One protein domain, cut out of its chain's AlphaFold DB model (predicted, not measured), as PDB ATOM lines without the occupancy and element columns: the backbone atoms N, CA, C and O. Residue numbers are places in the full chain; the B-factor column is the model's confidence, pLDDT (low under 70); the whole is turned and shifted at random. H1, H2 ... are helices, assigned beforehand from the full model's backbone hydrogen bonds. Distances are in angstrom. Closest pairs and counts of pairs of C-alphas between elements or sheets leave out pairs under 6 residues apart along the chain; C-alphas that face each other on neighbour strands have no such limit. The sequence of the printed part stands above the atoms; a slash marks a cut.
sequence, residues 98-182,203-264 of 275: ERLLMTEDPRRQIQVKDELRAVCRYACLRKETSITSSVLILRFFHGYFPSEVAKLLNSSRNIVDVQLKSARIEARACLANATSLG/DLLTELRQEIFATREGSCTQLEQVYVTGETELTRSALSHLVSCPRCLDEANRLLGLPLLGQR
ATOM      1  N   GLU A  98     132.694  84.300  96.553       57.75
ATOM      2  CA  GLU A  98     133.233  83.155  97.274       57.75
ATOM      3  C   GLU A  98     134.764  83.203  97.431       57.75
ATOM      4  O   GLU A  98     135.298  82.991  98.515       57.75
ATOM      5  N   ARG A  99     135.486  83.584  96.370       54.25
ATOM      6  CA  ARG A  99     136.952  83.744  96.408       54.25
ATOM      7  C   ARG A  99     137.409  84.780  97.428       54.25
ATOM      8  O   ARG A  99     138.557  84.735  97.863       54.25
ATOM      9  N   LEU A 100     136.540  85.726  97.767       58.72
ATOM     10  CA  LEU A 100     136.809  86.725  98.786       58.72
ATOM     11  C   LEU A 100     136.718  86.132 100.200       58.72
ATOM     12  O   LEU A 100     137.493  86.511 101.074       58.72
ATOM     13  N   LEU A 101     135.821  85.162 100.405       55.19
ATOM     14  CA  LEU A 101     135.614  84.487 101.688       55.19
ATOM     15  C   LEU A 101     136.717  83.481 102.043       55.19
ATOM     16  O   LEU A 101     136.832  83.106 103.205       55.19
ATOM     17  N   MET A 102     137.572  83.105 101.088       52.38
ATOM     18  CA  MET A 102     138.729  82.220 101.295       52.38
ATOM     19  C   MET A 102     139.952  82.926 101.925       52.38
ATOM     20  O   MET A 102     141.069  82.425 101.840       52.38
ATOM     21  N   THR A 103     139.788  84.114 102.519       56.56
ATOM     22  CA  THR A 103     140.891  84.808 103.204       56.56
ATOM     23  C   THR A 103     141.215  84.155 104.553       56.56
ATOM     24  O   THR A 103     140.323  83.938 105.369       56.56
ATOM     25  N   GLU A 104     142.497  83.892 104.818       48.56
ATOM     26  CA  GLU A 104     142.955  83.230 106.055       48.56
ATOM     27  C   GLU A 104     143.085  84.183 107.261       48.56
ATOM     28  O   GLU A 104     143.200  83.723 108.391       48.56
ATOM     29  N   ASP A 105     143.028  85.505 107.050       59.56
ATOM     30  CA  ASP A 105     143.065  86.513 108.123       59.56
ATOM     31  C   ASP A 105     141.678  86.700 108.789       59.56
ATOM     32  O   ASP A 105     140.767  87.234 108.144       59.56
ATOM     33  N   PRO A 106     141.507  86.355 110.086       60.75
ATOM     34  CA  PRO A 106     140.226  86.465 110.787       60.75
ATOM     35  C   PRO A 106     139.686  87.897 110.917       60.75
ATOM     36  O   PRO A 106     138.472  88.104 110.883       60.75
ATOM     37  N   ARG A 107     140.555  88.910 111.054       65.19
ATOM     38  CA  ARG A 107     140.109  90.314 111.147       65.19
ATOM     39  C   ARG A 107     139.554  90.781 109.812       65.19
ATOM     40  O   ARG A 107     138.515  91.435 109.759       65.19
ATOM     41  N   ARG A 108     140.220  90.379 108.731       65.62
ATOM     42  CA  ARG A 108     139.772  90.650 107.368       65.62
ATOM     43  C   ARG A 108     138.490  89.902 107.020       65.62
ATOM     44  O   ARG A 108     137.679  90.449 106.284       65.62
ATOM     45  N   GLN A 109     138.275  88.696 107.551       64.75
ATOM     46  CA  GLN A 109     137.032  87.958 107.312       64.75
ATOM     47  C   GLN A 109     135.801  88.758 107.747       64.75
ATOM     48  O   GLN A 109     134.836  88.806 106.996       64.75
ATOM     49  N   ILE A 110     135.825  89.419 108.908       72.25
ATOM     50  CA  ILE A 110     134.682  90.227 109.370       72.25
ATOM     51  C   ILE A 110     134.389  91.361 108.379       72.25
ATOM     52  O   ILE A 110     133.259  91.490 107.913       72.25
ATOM     53  N   GLN A 111     135.418  92.124 108.005       73.56
ATOM     54  CA  GLN A 111     135.292  93.234 107.059       73.56
ATOM     55  C   GLN A 111     134.743  92.763 105.701       73.56
ATOM     56  O   GLN A 111     133.750  93.296 105.211       73.56
ATOM     57  N   VAL A 112     135.320  91.684 105.162       73.00
ATOM     58  CA  VAL A 112     134.898  91.047 103.908       73.00
ATOM     59  C   VAL A 112     133.427  90.641 103.944       73.00
ATOM     60  O   VAL A 112     132.704  90.862 102.972       73.00
ATOM     61  N   LYS A 113     132.964  90.044 105.049       77.69
ATOM     62  CA  LYS A 113     131.562  89.635 105.203       77.69
ATOM     63  C   LYS A 113     130.627  90.851 105.149       77.69
ATOM     64  O   LYS A 113     129.594  90.794 104.480       77.69
ATOM     65  N   ASP A 114     130.993  91.956 105.796       80.38
ATOM     66  CA  ASP A 114     130.195  93.187 105.799       80.38
ATOM     67  C   ASP A 114     130.163  93.877 104.429       80.38
ATOM     68  O   ASP A 114     129.101  94.322 103.979       80.38
ATOM     69  N   GLU A 115     131.292  93.907 103.724       81.75
ATOM     70  CA  GLU A 115     131.382  94.455 102.367       81.75
ATOM     71  C   GLU A 115     130.584  93.612 101.367       81.75
ATOM     72  O   GLU A 115     129.865  94.169 100.538       81.75
ATOM     73  N   LEU A 116     130.614  92.278 101.473       82.25
ATOM     74  CA  LEU A 116     129.779  91.399 100.646       82.25
ATOM     75  C   LEU A 116     128.291  91.654 100.858       82.25
ATOM     76  O   LEU A 116     127.544  91.761  99.884       82.25
ATOM     77  N   ARG A 117     127.864  91.808 102.114       86.12
ATOM     78  CA  ARG A 117     126.484  92.187 102.438       86.12
ATOM     79  C   ARG A 117     126.122  93.554 101.857       86.12
ATOM     80  O   ARG A 117     125.018  93.730 101.347       86.12
ATOM     81  N   ALA A 118     127.030  94.530 101.905       85.56
ATOM     82  CA  ALA A 118     126.799  95.849 101.317       85.56
ATOM     83  C   ALA A 118     126.638  95.783  99.789       85.56
ATOM     84  O   ALA A 118     125.685  96.347  99.251       85.56
ATOM     85  N   VAL A 119     127.512  95.040  99.102       86.12
ATOM     86  CA  VAL A 119     127.428  94.824  97.648       86.12
ATOM     87  C   VAL A 119     126.156  94.061  97.270       86.12
ATOM     88  O   VAL A 119     125.509  94.423  96.288       86.12
ATOM     89  N   CYS A 120     125.762  93.048  98.049       89.00
ATOM     90  CA  CYS A 120     124.517  92.303  97.852       89.00
ATOM     91  C   CYS A 120     123.307  93.242  97.909       89.00
ATOM     92  O   CYS A 120     122.561  93.353  96.937       89.00
ATOM     93  N   ARG A 121     123.175  94.017  98.997       91.06
ATOM     94  CA  ARG A 121     122.089  94.998  99.157       91.06
ATOM     95  C   ARG A 121     122.051  96.018  98.024       91.06
ATOM     96  O   ARG A 121     120.978  96.316  97.509       91.06
ATOM     97  N   TYR A 122     123.211  96.535  97.622       91.50
ATOM     98  CA  TYR A 122     123.317  97.454  96.492       91.50
ATOM     99  C   TYR A 122     122.786  96.834  95.195       91.50
ATOM    100  O   TYR A 122     121.982  97.450  94.493       91.50
ATOM    101  N   ALA A 123     123.212  95.609  94.888       92.50
ATOM    102  CA  ALA A 123     122.797  94.917  93.679       92.50
ATOM    103  C   ALA A 123     121.287  94.625  93.687       92.50
ATOM    104  O   ALA A 123     120.613  94.882  92.690       92.50
ATOM    105  N   CYS A 124     120.746  94.182  94.827       93.62
ATOM    106  CA  CYS A 124     119.314  93.959  95.022       93.62
ATOM    107  C   CYS A 124     118.481  95.237  94.874       93.62
ATOM    108  O   CYS A 124     117.414  95.197  94.272       93.62
ATOM    109  N   LEU A 125     118.968  96.380  95.365       92.75
ATOM    110  CA  LEU A 125     118.274  97.664  95.221       92.75
ATOM    111  C   LEU A 125     118.235  98.142  93.761       92.75
ATOM    112  O   LEU A 125     117.332  98.871  93.357       92.75
ATOM    113  N   ARG A 126     119.244  97.778  92.962       93.56
ATOM    114  CA  ARG A 126     119.431  98.331  91.616       93.56
ATOM    115  C   ARG A 126     119.112  97.394  90.462       93.56
ATOM    116  O   ARG A 126     119.000  97.896  89.347       93.56
ATOM    117  N   LYS A 127     118.901  96.092  90.683       94.38
ATOM    118  CA  LYS A 127     118.589  95.115  89.615       94.38
ATOM    119  C   LYS A 127     117.427  95.530  88.697       94.38
ATOM    120  O   LYS A 127     117.459  95.246  87.506       94.38
ATOM    121  N   GLU A 128     116.445  96.273  89.206       92.19
ATOM    122  CA  GLU A 128     115.295  96.758  88.419       92.19
ATOM    123  C   GLU A 128     115.619  97.973  87.557       92.19
ATOM    124  O   GLU A 128     115.065  98.152  86.473       92.19
ATOM    125  N   THR A 129     116.549  98.806  88.012       92.44
ATOM    126  CA  THR A 129     116.905 100.057  87.337       92.44
ATOM    127  C   THR A 129     118.205  99.943  86.542       92.44
ATOM    128  O   THR A 129     118.479 100.814  85.718       92.44
ATOM    129  N   SER A 130     118.972  98.863  86.726       93.88
ATOM    130  CA  SER A 130     120.308  98.663  86.164       93.88
ATOM    131  C   SER A 130     120.536  97.227  85.699       93.88
ATOM    132  O   SER A 130     120.625  96.304  86.509       93.88
ATOM    133  N   ILE A 131     120.759  97.045  84.393       94.00
ATOM    134  CA  ILE A 131     121.225  95.759  83.843       94.00
ATOM    135  C   ILE A 131     122.576  95.375  84.470       94.00
ATOM    136  O   ILE A 131     122.810  94.205  84.767       94.00
ATOM    137  N   THR A 132     123.431  96.365  84.741       93.81
ATOM    138  CA  THR A 132     124.723  96.211  85.421       93.81
ATOM    139  C   THR A 132     124.599  95.442  86.739       93.81
ATOM    140  O   THR A 132     125.400  94.551  87.015       93.81
ATOM    141  N   SER A 133     123.572  95.736  87.540       94.12
ATOM    142  CA  SER A 133     123.347  95.075  88.831       94.12
ATOM    143  C   SER A 133     122.848  93.638  88.669       94.12
ATOM    144  O   SER A 133     123.290  92.760  89.405       94.12
ATOM    145  N   SER A 134     122.015  93.357  87.666       96.25
ATOM    146  CA  SER A 134     121.608  91.983  87.336       96.25
ATOM    147  C   SER A 134     122.794  91.139  86.854       96.25
ATOM    148  O   SER A 134     122.971  90.001  87.286       96.25
ATOM    149  N   VAL A 135     123.672  91.721  86.031       94.62
ATOM    150  CA  VAL A 135     124.927  91.089  85.592       94.62
ATOM    151  C   VAL A 135     125.871  90.836  86.774       94.62
ATOM    152  O   VAL A 135     126.483  89.768  86.852       94.62
ATOM    153  N   LEU A 136     125.958  91.775  87.725       90.81
ATOM    154  CA  LEU A 136     126.715  91.590  88.964       90.81
ATOM    155  C   LEU A 136     126.176  90.410  89.776       90.81
ATOM    156  O   LEU A 136     126.964  89.579  90.216       90.81
ATOM    157  N   ILE A 137     124.854  90.305  89.933       92.56
ATOM    158  CA  ILE A 137     124.208  89.196  90.648       92.56
ATOM    159  C   ILE A 137     124.570  87.851  90.022       92.56
ATOM    160  O   ILE A 137     125.091  86.968  90.712       92.56
ATOM    161  N   LEU A 138     124.362  87.723  88.709       91.31
ATOM    162  CA  LEU A 138     124.669  86.504  87.967       91.31
ATOM    163  C   LEU A 138     126.137  86.114  88.132       91.31
ATOM    164  O   LEU A 138     126.447  84.994  88.540       91.31
ATOM    165  N   ARG A 139     127.062  87.041  87.868       86.12
ATOM    166  CA  ARG A 139     128.488  86.716  87.891       86.12
ATOM    167  C   ARG A 139     129.014  86.461  89.299       86.12
ATOM    168  O   ARG A 139     129.764  85.505  89.509       86.12
ATOM    169  N   PHE A 140     128.694  87.354  90.229       82.00
ATOM    170  CA  PHE A 140     129.407  87.474  91.495       82.00
ATOM    171  C   PHE A 140     128.803  86.612  92.602       82.00
ATOM    172  O   PHE A 140     129.563  86.023  93.373       82.00
ATOM    173  N   PHE A 141     127.471  86.498  92.651       83.94
ATOM    174  CA  PHE A 141     126.759  85.726  93.672       83.94
ATOM    175  C   PHE A 141     126.316  84.359  93.155       83.94
ATOM    176  O   PHE A 141     126.519  83.351  93.833       83.94
ATOM    177  N   HIS A 142     125.784  84.284  91.935       83.50
ATOM    178  CA  HIS A 142     125.307  83.014  91.375       83.50
ATOM    179  C   HIS A 142     126.383  82.210  90.638       83.50
ATOM    180  O   HIS A 142     126.183  81.028  90.371       83.50
ATOM    181  N   GLY A 143     127.547  82.806  90.364       74.50
ATOM    182  CA  GLY A 143     128.680  82.096  89.771       74.50
ATOM    183  C   GLY A 143     128.498  81.771  88.287       74.50
ATOM    184  O   GLY A 143     129.023  80.770  87.813       74.50
ATOM    185  N   TYR A 144     127.756  82.591  87.545       80.19
ATOM    186  CA  TYR A 144     127.695  82.467  86.090       80.19
ATOM    187  C   TYR A 144     128.984  82.952  85.456       80.19
ATOM    188  O   TYR A 144     129.520  83.994  85.831       80.19
ATOM    189  N   PHE A 145     129.467  82.243  84.453       78.38
ATOM    190  CA  PHE A 145     130.548  82.733  83.629       78.38
ATOM    191  C   PHE A 145     130.043  83.779  82.616       78.38
ATOM    192  O   PHE A 145     128.870  83.760  82.245       78.38
ATOM    193  N   PRO A 146     130.867  84.742  82.160       80.69
ATOM    194  CA  PRO A 146     130.303  85.849  81.387       80.69
ATOM    195  C   PRO A 146     129.761  85.522  79.972       80.69
ATOM    196  O   PRO A 146     128.981  86.307  79.448       80.69
ATOM    197  N   SER A 147     130.104  84.400  79.338       78.12
ATOM    198  CA  SER A 147     129.423  83.880  78.134       78.12
ATOM    199  C   SER A 147     128.085  83.221  78.478       78.12
ATOM    200  O   SER A 147     127.126  83.396  77.736       78.12
ATOM    201  N   GLU A 148     127.956  82.569  79.635       83.75
ATOM    202  CA  GLU A 148     126.650  82.131  80.143       83.75
ATOM    203  C   GLU A 148     125.747  83.332  80.439       83.75
ATOM    204  O   GLU A 148     124.573  83.336  80.078       83.75
ATOM    205  N   VAL A 149     126.306  84.393  81.033       89.56
ATOM    206  CA  VAL A 149     125.597  85.669  81.208       89.56
ATOM    207  C   VAL A 149     125.209  86.251  79.846       89.56
ATOM    208  O   VAL A 149     124.103  86.759  79.705       89.56
ATOM    209  N   ALA A 150     126.068  86.150  78.828       88.75
ATOM    210  CA  ALA A 150     125.751  86.627  77.483       88.75
ATOM    211  C   ALA A 150     124.545  85.882  76.888       88.75
ATOM    212  O   ALA A 150     123.630  86.535  76.388       88.75
ATOM    213  N   LYS A 151     124.499  84.550  77.045       89.44
ATOM    214  CA  LYS A 151     123.352  83.707  76.667       89.44
ATOM    215  C   LYS A 151     122.084  84.106  77.422       89.44
ATOM    216  O   LYS A 151     121.061  84.352  76.798       89.44
ATOM    217  N   LEU A 152     122.159  84.262  78.746       93.62
ATOM    218  CA  LEU A 152     121.013  84.692  79.557       93.62
ATOM    219  C   LEU A 152     120.479  86.065  79.141       93.62
ATOM    220  O   LEU A 152     119.275  86.284  79.179       93.62
ATOM    221  N   LEU A 153     121.352  86.990  78.750       94.12
ATOM    222  CA  LEU A 153     120.961  88.330  78.317       94.12
ATOM    223  C   LEU A 153     120.544  88.400  76.836       94.12
ATOM    224  O   LEU A 153     120.210  89.495  76.391       94.12
ATOM    225  N   ASN A 154     120.608  87.300  76.069       92.69
ATOM    226  CA  ASN A 154     120.523  87.318  74.599       92.69
ATOM    227  C   ASN A 154     121.426  88.414  73.988       92.69
ATOM    228  O   ASN A 154     121.016  89.199  73.137       92.69
ATOM    229  N   SER A 155     122.669  88.511  74.473       92.81
ATOM    230  CA  SER A 155     123.611  89.581  74.116       92.81
ATOM    231  C   SER A 155     125.010  89.044  73.804       92.81
ATOM    232  O   SER A 155     125.277  87.849  73.907       92.81
ATOM    233  N   SER A 156     125.932  89.928  73.409       87.12
ATOM    234  CA  SER A 156     127.316  89.538  73.122       87.12
ATOM    235  C   SER A 156     128.194  89.537  74.372       87.12
ATOM    236  O   SER A 156     128.009  90.321  75.307       87.12
ATOM    237  N   ARG A 157     129.248  88.717  74.340       84.19
ATOM    238  CA  ARG A 157     130.273  88.686  75.387       84.19
ATOM    239  C   ARG A 157     130.885  90.065  75.668       84.19
ATOM    240  O   ARG A 157     131.095  90.418  76.824       84.19
ATOM    241  N   ASN A 158     131.118  90.861  74.627       77.88
ATOM    242  CA  ASN A 158     131.681  92.203  74.770       77.88
ATOM    243  C   ASN A 158     130.764  93.126  75.585       77.88
ATOM    244  O   ASN A 158     131.250  93.865  76.439       77.88
ATOM    245  N   ILE A 159     129.445  93.056  75.366       86.81
ATOM    246  CA  ILE A 159     128.468  93.822  76.154       86.81
ATOM    247  C   ILE A 159     128.537  93.392  77.620       86.81
ATOM    248  O   ILE A 159     128.609  94.243  78.504       86.81
ATOM    249  N   VAL A 160     128.590  92.086  77.890       87.62
ATOM    250  CA  VAL A 160     128.705  91.580  79.264       87.62
ATOM    251  C   VAL A 160     129.999  92.039  79.933       87.62
ATOM    252  O   VAL A 160     129.963  92.462  81.086       87.62
ATOM    253  N   ASP A 161     131.135  92.008  79.237       80.00
ATOM    254  CA  ASP A 161     132.411  92.462  79.796       80.00
ATOM    255  C   ASP A 161     132.376  93.966  80.140       80.00
ATOM    256  O   ASP A 161     132.888  94.371  81.190       80.00
ATOM    257  N   VAL A 162     131.717  94.792  79.314       82.44
ATOM    258  CA  VAL A 162     131.462  96.212  79.620       82.44
ATOM    259  C   VAL A 162     130.582  96.348  80.863       82.44
ATOM    260  O   VAL A 162     130.943  97.092  81.776       82.44
ATOM    261  N   GLN A 163     129.486  95.591  80.956       90.75
ATOM    262  CA  GLN A 163     128.603  95.630  82.125       90.75
ATOM    263  C   GLN A 163     129.304  95.157  83.397       90.75
ATOM    264  O   GLN A 163     129.136  95.766  84.448       90.75
ATOM    265  N   LEU A 164     130.156  94.136  83.328       85.19
ATOM    266  CA  LEU A 164     130.952  93.693  84.472       85.19
ATOM    267  C   LEU A 164     131.980  94.738  84.900       85.19
ATOM    268  O   LEU A 164     132.212  94.924  86.096       85.19
ATOM    269  N   LYS A 165     132.588  95.450  83.945       80.50
ATOM    270  CA  LYS A 165     133.472  96.576  84.257       80.50
ATOM    271  C   LYS A 165     132.701  97.684  84.980       80.50
ATOM    272  O   LYS A 165     133.160  98.130  86.031       80.50
ATOM    273  N   SER A 166     131.533  98.071  84.471       84.44
ATOM    274  CA  SER A 166     130.654  99.060  85.107       84.44
ATOM    275  C   SER A 166     130.202  98.606  86.495       84.44
ATOM    276  O   SER A 166     130.317  99.367  87.449       84.44
ATOM    277  N   ALA A 167     129.815  97.338  86.649       85.81
ATOM    278  CA  ALA A 167     129.382  96.759  87.918       85.81
ATOM    279  C   ALA A 167     130.464  96.837  88.992       85.81
ATOM    280  O   ALA A 167     130.181  97.162  90.142       85.81
ATOM    281  N   ARG A 168     131.723  96.585  88.615       79.25
ATOM    282  CA  ARG A 168     132.863  96.726  89.527       79.25
ATOM    283  C   ARG A 168     133.076  98.180  89.946       79.25
ATOM    284  O   ARG A 168     133.376  98.419  91.109       79.25
ATOM    285  N   ILE A 169     132.935  99.140  89.030       80.19
ATOM    286  CA  ILE A 169     133.066 100.577  89.335       80.19
ATOM    287  C   ILE A 169     131.926 101.042  90.255       80.19
ATOM    288  O   ILE A 169     132.162 101.735  91.241       80.19
ATOM    289  N   GLU A 170     130.703 100.615  89.974       83.69
ATOM    290  CA  GLU A 170     129.514 100.917  90.769       83.69
ATOM    291  C   GLU A 170     129.607 100.336  92.191       83.69
ATOM    292  O   GLU A 170     129.422 101.056  93.175       83.69
ATOM    293  N   ALA A 171     129.984  99.059  92.317       78.25
ATOM    294  CA  ALA A 171     130.185  98.410  93.611       78.25
ATOM    295  C   ALA A 171     131.310  99.078  94.424       78.25
ATOM    296  O   ALA A 171     131.175  99.247  95.635       78.25
ATOM    297  N   ARG A 172     132.391  99.527  93.764       75.12
ATOM    298  CA  ARG A 172     133.469 100.320  94.387       75.12
ATOM    299  C   ARG A 172     132.953 101.607  95.003       75.12
ATOM    300  O   ARG A 172     133.237 101.881  96.164       75.12
ATOM    301  N   ALA A 173     132.212 102.387  94.221       78.19
ATOM    302  CA  ALA A 173     131.655 103.648  94.685       78.19
ATOM    303  C   ALA A 173     130.688 103.424  95.855       78.19
ATOM    304  O   ALA A 173     130.721 104.167  96.833       78.19
ATOM    305  N   CYS A 174     129.878 102.361  95.798       79.56
ATOM    306  CA  CYS A 174     128.998 101.979  96.898       79.56
ATOM    307  C   CYS A 174     129.777 101.680  98.185       79.56
ATOM    308  O   CYS A 174     129.428 102.220  99.232       79.56
ATOM    309  N   LEU A 175     130.840 100.875  98.110       77.38
ATOM    310  CA  LEU A 175     131.660 100.543  99.275       77.38
ATOM    311  C   LEU A 175     132.384 101.768  99.835       77.38
ATOM    312  O   LEU A 175     132.300 102.002 101.033       77.38
ATOM    313  N   ALA A 176     133.010 102.588  98.987       73.81
ATOM    314  CA  ALA A 176     133.672 103.817  99.423       73.81
ATOM    315  C   ALA A 176     132.699 104.749 100.167       73.81
ATOM    316  O   ALA A 176     133.000 105.206 101.266       73.81
ATOM    317  N   ASN A 177     131.495 104.944  99.620       67.69
ATOM    318  CA  ASN A 177     130.455 105.753 100.252       67.69
ATOM    319  C   ASN A 177     129.912 105.111 101.537       67.69
ATOM    320  O   ASN A 177     129.620 105.823 102.494       67.69
ATOM    321  N   ALA A 178     129.790 103.782 101.590       65.75
ATOM    322  CA  ALA A 178     129.383 103.067 102.797       65.75
ATOM    323  C   ALA A 178     130.429 103.202 103.913       65.75
ATOM    324  O   ALA A 178     130.059 103.387 105.069       65.75
ATOM    325  N   THR A 179     131.722 103.184 103.580       56.97
ATOM    326  CA  THR A 179     132.813 103.451 104.526       56.97
ATOM    327  C   THR A 179     132.822 104.918 104.968       56.97
ATOM    328  O   THR A 179     132.970 105.191 106.159       56.97
ATOM    329  N   SER A 180     132.583 105.869 104.055       49.38
ATOM    330  CA  SER A 180     132.453 107.299 104.383       49.38
ATOM    331  C   SER A 180     131.251 107.594 105.287       49.38
ATOM    332  O   SER A 180     131.363 108.388 106.218       49.38
ATOM    333  N   LEU A 181     130.117 106.922 105.069       45.28
ATOM    334  CA  LEU A 181     128.943 106.994 105.946       45.28
ATOM    335  C   LEU A 181     129.171 106.245 107.267       45.28
ATOM    336  O   LEU A 181     128.691 106.684 108.308       45.28
ATOM    337  N   GLY A 182     129.944 105.158 107.249       47.12
ATOM    338  CA  GLY A 182     130.348 104.398 108.433       47.12
ATOM    339  C   GLY A 182     131.265 105.175 109.382       47.12
ATOM    340  O   GLY A 182     131.209 104.949 110.586       47.12
ATOM    341  N   ASP A 203     128.395  79.186 104.237       66.06
ATOM    342  CA  ASP A 203     127.141  79.589 104.890       66.06
ATOM    343  C   ASP A 203     126.708  81.007 104.467       66.06
ATOM    344  O   ASP A 203     125.583  81.227 104.021       66.06
ATOM    345  N   LEU A 204     127.648  81.962 104.434       74.31
ATOM    346  CA  LEU A 204     127.336  83.345 104.057       74.31
ATOM    347  C   LEU A 204     126.947  83.489 102.580       74.31
ATOM    348  O   LEU A 204     126.046  84.252 102.252       74.31
ATOM    349  N   LEU A 205     127.610  82.795 101.649       73.06
ATOM    350  CA  LEU A 205     127.214  82.900 100.238       73.06
ATOM    351  C   LEU A 205     125.795  82.353 100.020       73.06
ATOM    352  O   LEU A 205     125.042  82.891  99.207       73.06
ATOM    353  N   THR A 206     125.436  81.306 100.761       73.81
ATOM    354  CA  THR A 206     124.085  80.740 100.759       73.81
ATOM    355  C   THR A 206     123.075  81.739 101.329       73.81
ATOM    356  O   THR A 206     122.061  81.988 100.676       73.81
ATOM    357  N   GLU A 207     123.383  82.380 102.462       81.31
ATOM    358  CA  GLU A 207     122.601  83.479 103.058       81.31
ATOM    359  C   GLU A 207     122.359  84.606 102.036       81.31
ATOM    360  O   GLU A 207     121.219  84.967 101.752       81.31
ATOM    361  N   LEU A 208     123.415  85.103 101.385       84.19
ATOM    362  CA  LEU A 208     123.312  86.194 100.409       84.19
ATOM    363  C   LEU A 208     122.497  85.806  99.167       84.19
ATOM    364  O   LEU A 208     121.737  86.618  98.645       84.19
ATOM    365  N   ARG A 209     122.606  84.561  98.685       85.00
ATOM    366  CA  ARG A 209     121.753  84.070  97.589       85.00
ATOM    367  C   ARG A 209     120.282  84.041  97.997       85.00
ATOM    368  O   ARG A 209     119.430  84.417  97.196       85.00
ATOM    369  N   GLN A 210     119.982  83.632  99.229       84.94
ATOM    370  CA  GLN A 210     118.618  83.661  99.757       84.94
ATOM    371  C   GLN A 210     118.090  85.094  99.881       84.94
ATOM    372  O   GLN A 210     116.948  85.334  99.491       84.94
ATOM    373  N   GLU A 211     118.913  86.051 100.326       88.69
ATOM    374  CA  GLU A 211     118.552  87.476 100.313       88.69
ATOM    375  C   GLU A 211     118.198  87.947  98.897       88.69
ATOM    376  O   GLU A 211     117.152  88.559  98.695       88.69
ATOM    377  N   ILE A 212     119.018  87.610  97.894       91.88
ATOM    378  CA  ILE A 212     118.737  87.946  96.490       91.88
ATOM    379  C   ILE A 212     117.392  87.353  96.057       91.88
ATOM    380  O   ILE A 212     116.567  88.065  95.481       91.88
ATOM    381  N   PHE A 213     117.128  86.080  96.368       93.31
ATOM    382  CA  PHE A 213     115.868  85.431  95.998       93.31
ATOM    383  C   PHE A 213     114.640  86.005  96.716       93.31
ATOM    384  O   PHE A 213     113.538  86.002  96.160       93.31
ATOM    385  N   ALA A 214     114.817  86.535  97.926       92.06
ATOM    386  CA  ALA A 214     113.757  87.205  98.672       92.06
ATOM    387  C   ALA A 214     113.351  88.553  98.048       92.06
ATOM    388  O   ALA A 214     112.233  89.006  98.270       92.06
ATOM    389  N   THR A 215     114.213  89.166  97.229       94.12
ATOM    390  CA  THR A 215     113.949  90.457  96.555       94.12
ATOM    391  C   THR A 215     113.259  90.319  95.197       94.12
ATOM    392  O   THR A 215     113.252  91.254  94.392       94.12
ATOM    393  N   ARG A 216     112.715  89.138  94.890       92.12
ATOM    394  CA  ARG A 216     111.992  88.908  93.637       92.12
ATOM    395  C   ARG A 216     110.736  89.775  93.557       92.12
ATOM    396  O   ARG A 216     109.938  89.816  94.490       92.12
ATOM    397  N   GLU A 217     110.528  90.378  92.395       89.00
ATOM    398  CA  GLU A 217     109.328  91.148  92.073       89.00
ATOM    399  C   GLU A 217     108.771  90.709  90.717       89.00
ATOM    400  O   GLU A 217     109.516  90.237  89.857       89.00
ATOM    401  N   GLY A 218     107.458  90.843  90.525       88.25
ATOM    402  CA  GLY A 218     106.764  90.391  89.316       88.25
ATOM    403  C   GLY A 218     106.454  88.888  89.280       88.25
ATOM    404  O   GLY A 218     106.817  88.121  90.174       88.25
ATOM    405  N   SER A 219     105.737  88.474  88.236       89.12
ATOM    406  CA  SER A 219     105.349  87.084  87.988       89.12
ATOM    407  C   SER A 219     106.348  86.366  87.079       89.12
ATOM    408  O   SER A 219     107.011  86.980  86.244       89.12
ATOM    409  N   CYS A 220     106.435  85.043  87.230       91.31
ATOM    410  CA  CYS A 220     107.240  84.207  86.345       91.31
ATOM    411  C   CYS A 220     106.714  84.296  84.907       91.31
ATOM    412  O   CYS A 220     105.531  84.060  84.658       91.31
ATOM    413  N   THR A 221     107.600  84.630  83.974       77.25
ATOM    414  CA  THR A 221     107.308  84.754  82.542       77.25
ATOM    415  C   THR A 221     107.590  83.449  81.796       77.25
ATOM    416  O   THR A 221     108.333  82.589  82.275       77.25
ATOM    417  N   GLN A 222     106.999  83.291  80.607       86.19
ATOM    418  CA  GLN A 222     107.286  82.167  79.714       86.19
ATOM    419  C   GLN A 222     108.620  82.402  78.995       86.19
ATOM    420  O   GLN A 222     108.710  83.200  78.068       86.19
ATOM    421  N   LEU A 223     109.671  81.720  79.447       91.69
ATOM    422  CA  LEU A 223     111.033  81.912  78.936       91.69
ATOM    423  C   LEU A 223     111.284  81.229  77.585       91.69
ATOM    424  O   LEU A 223     112.214  81.610  76.878       91.69
ATOM    425  N   GLU A 224     110.440  80.276  77.191       89.25
ATOM    426  CA  GLU A 224     110.492  79.636  75.869       89.25
ATOM    427  C   GLU A 224     110.354  80.668  74.740       89.25
ATOM    428  O   GLU A 224     111.088  80.610  73.756       89.25
ATOM    429  N   GLN A 225     109.500  81.679  74.925       87.62
ATOM    430  CA  GLN A 225     109.318  82.757  73.947       87.62
ATOM    431  C   GLN A 225     110.551  83.663  73.806       87.62
ATOM    432  O   GLN A 225     110.738  84.325  72.788       87.62
ATOM    433  N   VAL A 226     111.405  83.687  74.832       90.88
ATOM    434  CA  VAL A 226     112.620  84.508  74.873       90.88
ATOM    435  C   VAL A 226     113.827  83.745  74.324       90.88
ATOM    436  O   VAL A 226     114.626  84.316  73.586       90.88
ATOM    437  N   TYR A 227     113.982  82.467  74.688       92.12
ATOM    438  CA  TYR A 227     115.194  81.692  74.382       92.12
ATOM    439  C   TYR A 227     115.029  80.650  73.270       92.12
ATOM    440  O   TYR A 227     116.034  80.248  72.692       92.12
ATOM    441  N   VAL A 228     113.803  80.207  72.965       89.81
ATOM    442  CA  VAL A 228     113.542  79.178  71.943       89.81
ATOM    443  C   VAL A 228     112.933  79.789  70.686       89.81
ATOM    444  O   VAL A 228     113.493  79.617  69.607       89.81
ATOM    445  N   THR A 229     111.805  80.499  70.805       87.44
ATOM    446  CA  THR A 229     111.129  81.084  69.627       87.44
ATOM    447  C   THR A 229     111.719  82.435  69.226       87.44
ATOM    448  O   THR A 229     111.691  82.790  68.051       87.44
ATOM    449  N   GLY A 230     112.284  83.179  70.187       83.31
ATOM    450  CA  GLY A 230     112.843  84.513  69.960       83.31
ATOM    451  C   GLY A 230     111.784  85.578  69.652       83.31
ATOM    452  O   GLY A 230     112.116  86.638  69.130       83.31
ATOM    453  N   GLU A 231     110.511  85.313  69.951       82.31
ATOM    454  CA  GLU A 231     109.386  86.216  69.674       82.31
ATOM    455  C   GLU A 231     109.318  87.396  70.650       82.31
ATOM    456  O   GLU A 231     108.689  88.411  70.354       82.31
ATOM    457  N   THR A 232     109.942  87.271  71.825       85.69
ATOM    458  CA  THR A 232     109.895  88.287  72.884       85.69
ATOM    459  C   THR A 232     111.296  88.681  73.343       85.69
ATOM    460  O   THR A 232     112.101  87.834  73.728       85.69
ATOM    461  N   GLU A 233     111.578  89.985  73.378       87.44
ATOM    462  CA  GLU A 233     112.823  90.500  73.949       87.44
ATOM    463  C   GLU A 233     112.842  90.401  75.481       87.44
ATOM    464  O   GLU A 233     111.849  90.659  76.171       87.44
ATOM    465  N   LEU A 234     114.017  90.095  76.039       90.19
ATOM    466  CA  LEU A 234     114.215  90.087  77.484       90.19
ATOM    467  C   LEU A 234     114.259  91.524  78.023       90.19
ATOM    468  O   LEU A 234     115.288  92.202  77.991       90.19
ATOM    469  N   THR A 235     113.134  91.986  78.562       92.19
ATOM    470  CA  THR A 235     113.041  93.315  79.175       92.19
ATOM    471  C   THR A 235     113.872  93.415  80.458       92.19
ATOM    472  O   THR A 235     114.197  92.422  81.113       92.19
ATOM    473  N   ARG A 236     114.190  94.644  80.885       92.75
ATOM    474  CA  ARG A 236     114.945  94.880  82.129       92.75
ATOM    475  C   ARG A 236     114.227  94.342  83.370       92.75
ATOM    476  O   ARG A 236     114.877  93.774  84.242       92.75
ATOM    477  N   SER A 237     112.907  94.511  83.449       92.56
ATOM    478  CA  SER A 237     112.102  93.976  84.552       92.56
ATOM    479  C   SER A 237     112.093  92.448  84.541       92.56
ATOM    480  O   SER A 237     112.282  91.840  85.593       92.56
ATOM    481  N   ALA A 238     111.984  91.824  83.363       93.69
ATOM    482  CA  ALA A 238     112.093  90.376  83.220       93.69
ATOM    483  C   ALA A 238     113.483  89.861  83.628       93.69
ATOM    484  O   ALA A 238     113.572  88.875  84.355       93.69
ATOM    485  N   LEU A 239     114.566  90.553  83.254       95.44
ATOM    486  CA  LEU A 239     115.921  90.212  83.697       95.44
ATOM    487  C   LEU A 239     116.076  90.362  85.221       95.44
ATOM    488  O   LEU A 239     116.652  89.491  85.866       95.44
ATOM    489  N   SER A 240     115.550  91.437  85.812       96.25
ATOM    490  CA  SER A 240     115.543  91.631  87.270       96.25
ATOM    491  C   SER A 240     114.821  90.491  88.001       96.25
ATOM    492  O   SER A 240     115.335  89.955  88.991       96.25
ATOM    493  N   HIS A 241     113.659  90.073  87.490       96.44
ATOM    494  CA  HIS A 241     112.941  88.907  87.997       96.44
ATOM    495  C   HIS A 241     113.778  87.634  87.833       96.44
ATOM    496  O   HIS A 241     113.965  86.889  88.791       96.44
ATOM    497  N   LEU A 242     114.337  87.405  86.642       96.31
ATOM    498  CA  LEU A 242     115.121  86.217  86.312       96.31
ATOM    499  C   LEU A 242     116.289  86.009  87.286       96.31
ATOM    500  O   LEU A 242     116.446  84.916  87.821       96.31
ATOM    501  N   VAL A 243     117.071  87.051  87.589       95.69
ATOM    502  CA  VAL A 243     118.240  86.930  88.486       95.69
ATOM    503  C   VAL A 243     117.882  86.736  89.965       95.69
ATOM    504  O   VAL A 243     118.744  86.352  90.759       95.69
ATOM    505  N   SER A 244     116.627  86.993  90.344       96.25
ATOM    506  CA  SER A 244     116.101  86.852  91.710       96.25
ATOM    507  C   SER A 244     115.082  85.712  91.853       96.25
ATOM    508  O   SER A 244     114.628  85.420  92.954       96.25
ATOM    509  N   CYS A 245     114.744  85.000  90.777       96.38
ATOM    510  CA  CYS A 245     113.797  83.894  90.813       96.38
ATOM    511  C   CYS A 245     114.511  82.566  90.523       96.38
ATOM    512  O   CYS A 245     114.819  82.287  89.363       96.38
ATOM    513  N   PRO A 246     114.725  81.692  91.529       91.62
ATOM    514  CA  PRO A 246     115.458  80.442  91.320       91.62
ATOM    515  C   PRO A 246     114.760  79.518  90.314       91.62
ATOM    516  O   PRO A 246     115.426  78.853  89.529       91.62
ATOM    517  N   ARG A 247     113.419  79.532  90.269       93.56
ATOM    518  CA  ARG A 247     112.631  78.739  89.311       93.56
ATOM    519  C   ARG A 247     112.851  79.188  87.867       93.56
ATOM    520  O   ARG A 247     113.137  78.355  87.017       93.56
ATOM    521  N   CYS A 248     112.727  80.488  87.595       96.12
ATOM    522  CA  CYS A 248     112.948  81.035  86.255       96.12
ATOM    523  C   CYS A 248     114.404  80.874  85.826       96.12
ATOM    524  O   CYS A 248     114.671  80.578  84.669       96.12
ATOM    525  N   LEU A 249     115.342  81.042  86.755       93.50
ATOM    526  CA  LEU A 249     116.756  80.928  86.446       93.50
ATOM    527  C   LEU A 249     117.151  79.482  86.097       93.50
ATOM    528  O   LEU A 249     117.856  79.278  85.114       93.50
ATOM    529  N   ASP A 250     116.629  78.476  86.809       89.75
ATOM    530  CA  ASP A 250     116.817  77.061  86.444       89.75
ATOM    531  C   ASP A 250     116.060  76.643  85.176       89.75
ATOM    532  O   ASP A 250     116.502  75.742  84.463       89.75
ATOM    533  N   GLU A 251     114.929  77.275  84.867       94.94
ATOM    534  CA  GLU A 251     114.254  77.091  83.579       94.94
ATOM    535  C   GLU A 251     115.102  77.653  82.427       94.94
ATOM    536  O   GLU A 251     115.403  76.928  81.483       94.94
ATOM    537  N   ALA A 252     115.588  78.895  82.542       94.44
ATOM    538  CA  ALA A 252     116.500  79.491  81.564       94.44
ATOM    539  C   ALA A 252     117.759  78.636  81.368       94.44
ATOM    540  O   ALA A 252     118.184  78.412  80.237       94.44
ATOM    541  N   ASN A 253     118.330  78.109  82.458       86.56
ATOM    542  CA  ASN A 253     119.476  77.208  82.386       86.56
ATOM    543  C   ASN A 253     119.183  75.965  81.545       86.56
ATOM    544  O   ASN A 253     119.997  75.613  80.695       86.56
ATOM    545  N   ARG A 254     118.020  75.328  81.730       88.19
ATOM    546  CA  ARG A 254     117.621  74.161  80.927       88.19
ATOM    547  C   ARG A 254     117.478  74.508  79.451       88.19
ATOM    548  O   ARG A 254     118.045  73.803  78.621       88.19
ATOM    549  N   LEU A 255     116.790  75.606  79.138       91.06
ATOM    550  CA  LEU A 255     116.588  76.059  77.759       91.06
ATOM    551  C   LEU A 255     117.912  76.401  77.052       91.06
ATOM    552  O   LEU A 255     118.050  76.168  75.857       91.06
ATOM    553  N   LEU A 256     118.898  76.916  77.792       85.00
ATOM    554  CA  LEU A 256     120.198  77.345  77.262       85.00
ATOM    555  C   LEU A 256     121.309  76.284  77.375       85.00
ATOM    556  O   LEU A 256     122.453  76.559  76.997       85.00
ATOM    557  N   GLY A 257     121.009  75.094  77.910       78.69
ATOM    558  CA  GLY A 257     121.991  74.026  78.125       78.69
ATOM    559  C   GLY A 257     123.078  74.377  79.151       78.69
ATOM    560  O   GLY A 257     124.230  73.971  78.998       78.69
ATOM    561  N   LEU A 258     122.736  75.170  80.167       78.44
ATOM    562  CA  LEU A 258     123.634  75.602  81.239       78.44
ATOM    563  C   LEU A 258     123.456  74.750  82.509       78.44
ATOM    564  O   LEU A 258     122.360  74.239  82.755       78.44
ATOM    565  N   PRO A 259     124.484  74.648  83.375       73.31
ATOM    566  CA  PRO A 259     124.345  74.016  84.686       73.31
ATOM    567  C   PRO A 259     123.263  74.686  85.542       73.31
ATOM    568  O   PRO A 259     123.203  75.921  85.630       73.31
ATOM    569  N   LEU A 260     122.454  73.867  86.222       76.69
ATOM    570  CA  LEU A 260     121.445  74.329  87.182       76.69
ATOM    571  C   LEU A 260     122.100  74.997  88.396       76.69
ATOM    572  O   LEU A 260     123.249  74.712  88.734       76.69
ATOM    573  N   LEU A 261     121.353  75.828  89.123       71.94
ATOM    574  CA  LEU A 261     121.848  76.536  90.308       71.94
ATOM    575  C   LEU A 261     122.439  75.595  91.364       71.94
ATOM    576  O   LEU A 261     123.502  75.883  91.910       71.94
ATOM    577  N   GLY A 262     121.792  74.454  91.619       65.88
ATOM    578  CA  GLY A 262     122.279  73.447  92.571       65.88
ATOM    579  C   GLY A 262     123.520  72.674  92.105       65.88
ATOM    580  O   GLY A 262     124.179  72.037  92.918       65.88
ATOM    581  N   GLN A 263     123.846  72.732  90.810       62.75
ATOM    582  CA  GLN A 263     125.002  72.062  90.206       62.75
ATOM    583  C   GLN A 263     126.216  72.989  90.079       62.75
ATOM    584  O   GLN A 263     127.318  72.531  89.786       62.75
ATOM    585  N   ARG A 264     126.032  74.299  90.282       66.25
ATOM    586  CA  ARG A 264     127.109  75.287  90.189       66.25
ATOM    587  C   ARG A 264     128.009  75.178  91.416       66.25
ATOM    588  O   ARG A 264     127.673  75.697  92.483       66.25
TER     589      ARG A 264
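What this domain is: This is residues 98 to 182 and 203 to 264 of the 275 residues of the protein "Sigma-70 family RNA polymerase sigma factor" of Pyrinomonadaceae bacterium (UniProt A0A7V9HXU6). A short helix, H3, sits at the core of this elongated, all-helix domain, with H2, H4, H5 and H8 packed on it; the long H2 and H5 cross steeply, and H6 runs beside H2. H7 lies at one end of the long axis, the beginning of H2 and the last turns of H5 at the other. The printed part has 147 residues with nine named helices, H1 to H9 in order, and no named strand. It is compact, with a radius of gyration of the C-alphas of 15.5 A, and spans 51 by 28 by 28 A.

How they stand to each other: Start at H1, residues 98 to 101, which touches H2, residues 106 to 126; their closest C-alphas, Leu 101 and Gln 109, are 6.8 A apart. Next, H2 forms a helical hairpin with the hub, H3, residues 131 to 141; the closest C-alphas, Ala 123 and Ser 133, are 4.9 A apart. H4, residues 146 to 152, touches H3 at C-alphas 146 and 139, 6.8 A apart. H5, residues 157 to 182, is about perpendicular to H3 at 82 degrees, closest at C-alphas 163 and 132, 5.1 A. H6, residues 203 to 214, touches H2, running the same way at a shallow tilt of 12 degrees; C-alphas 212 and 124 are closest, 6.2 A. H8, residues 236 to 244, touches H3 at C-alphas 240 and 134, 6.1 A. H9, residues 246 to 255, touches H8 only at the corner, only just, with 3 pairs of C-alphas within 8 A, the closest Leu 242 and Leu 249, 5.5 A. H7, residues 224 to 227, only just touches H9, also with 3 pairs, the closest Tyr 227 and Leu 255, 6.7 A. Every O i to N i+4 pair is within hydrogen-bond range in H3, H4, H5, H6 and H9, against 15 of 17 in H2 and 4 of 5 in H8; H1 and H7 are too short for one.

Where its parts are: Find C-alpha 98 at (133.233, 83.155, 97.274), where H1 begins. H2 runs 30.7 A and H5 36.6 A; H9 ends at C-alpha 255, (116.588, 76.059, 77.759).

The domain as a whole: The farthest C-alphas, Arg 107 and Glu 231, are 51.8 A apart. Residues 183 to 202 are not printed; C-alphas 182 and 203 stand 25.3 A apart across the cut. No link printed whole is long. Confidence is under 70 at residues 98 to 109, 177 to 182, 203 and 262 to 264.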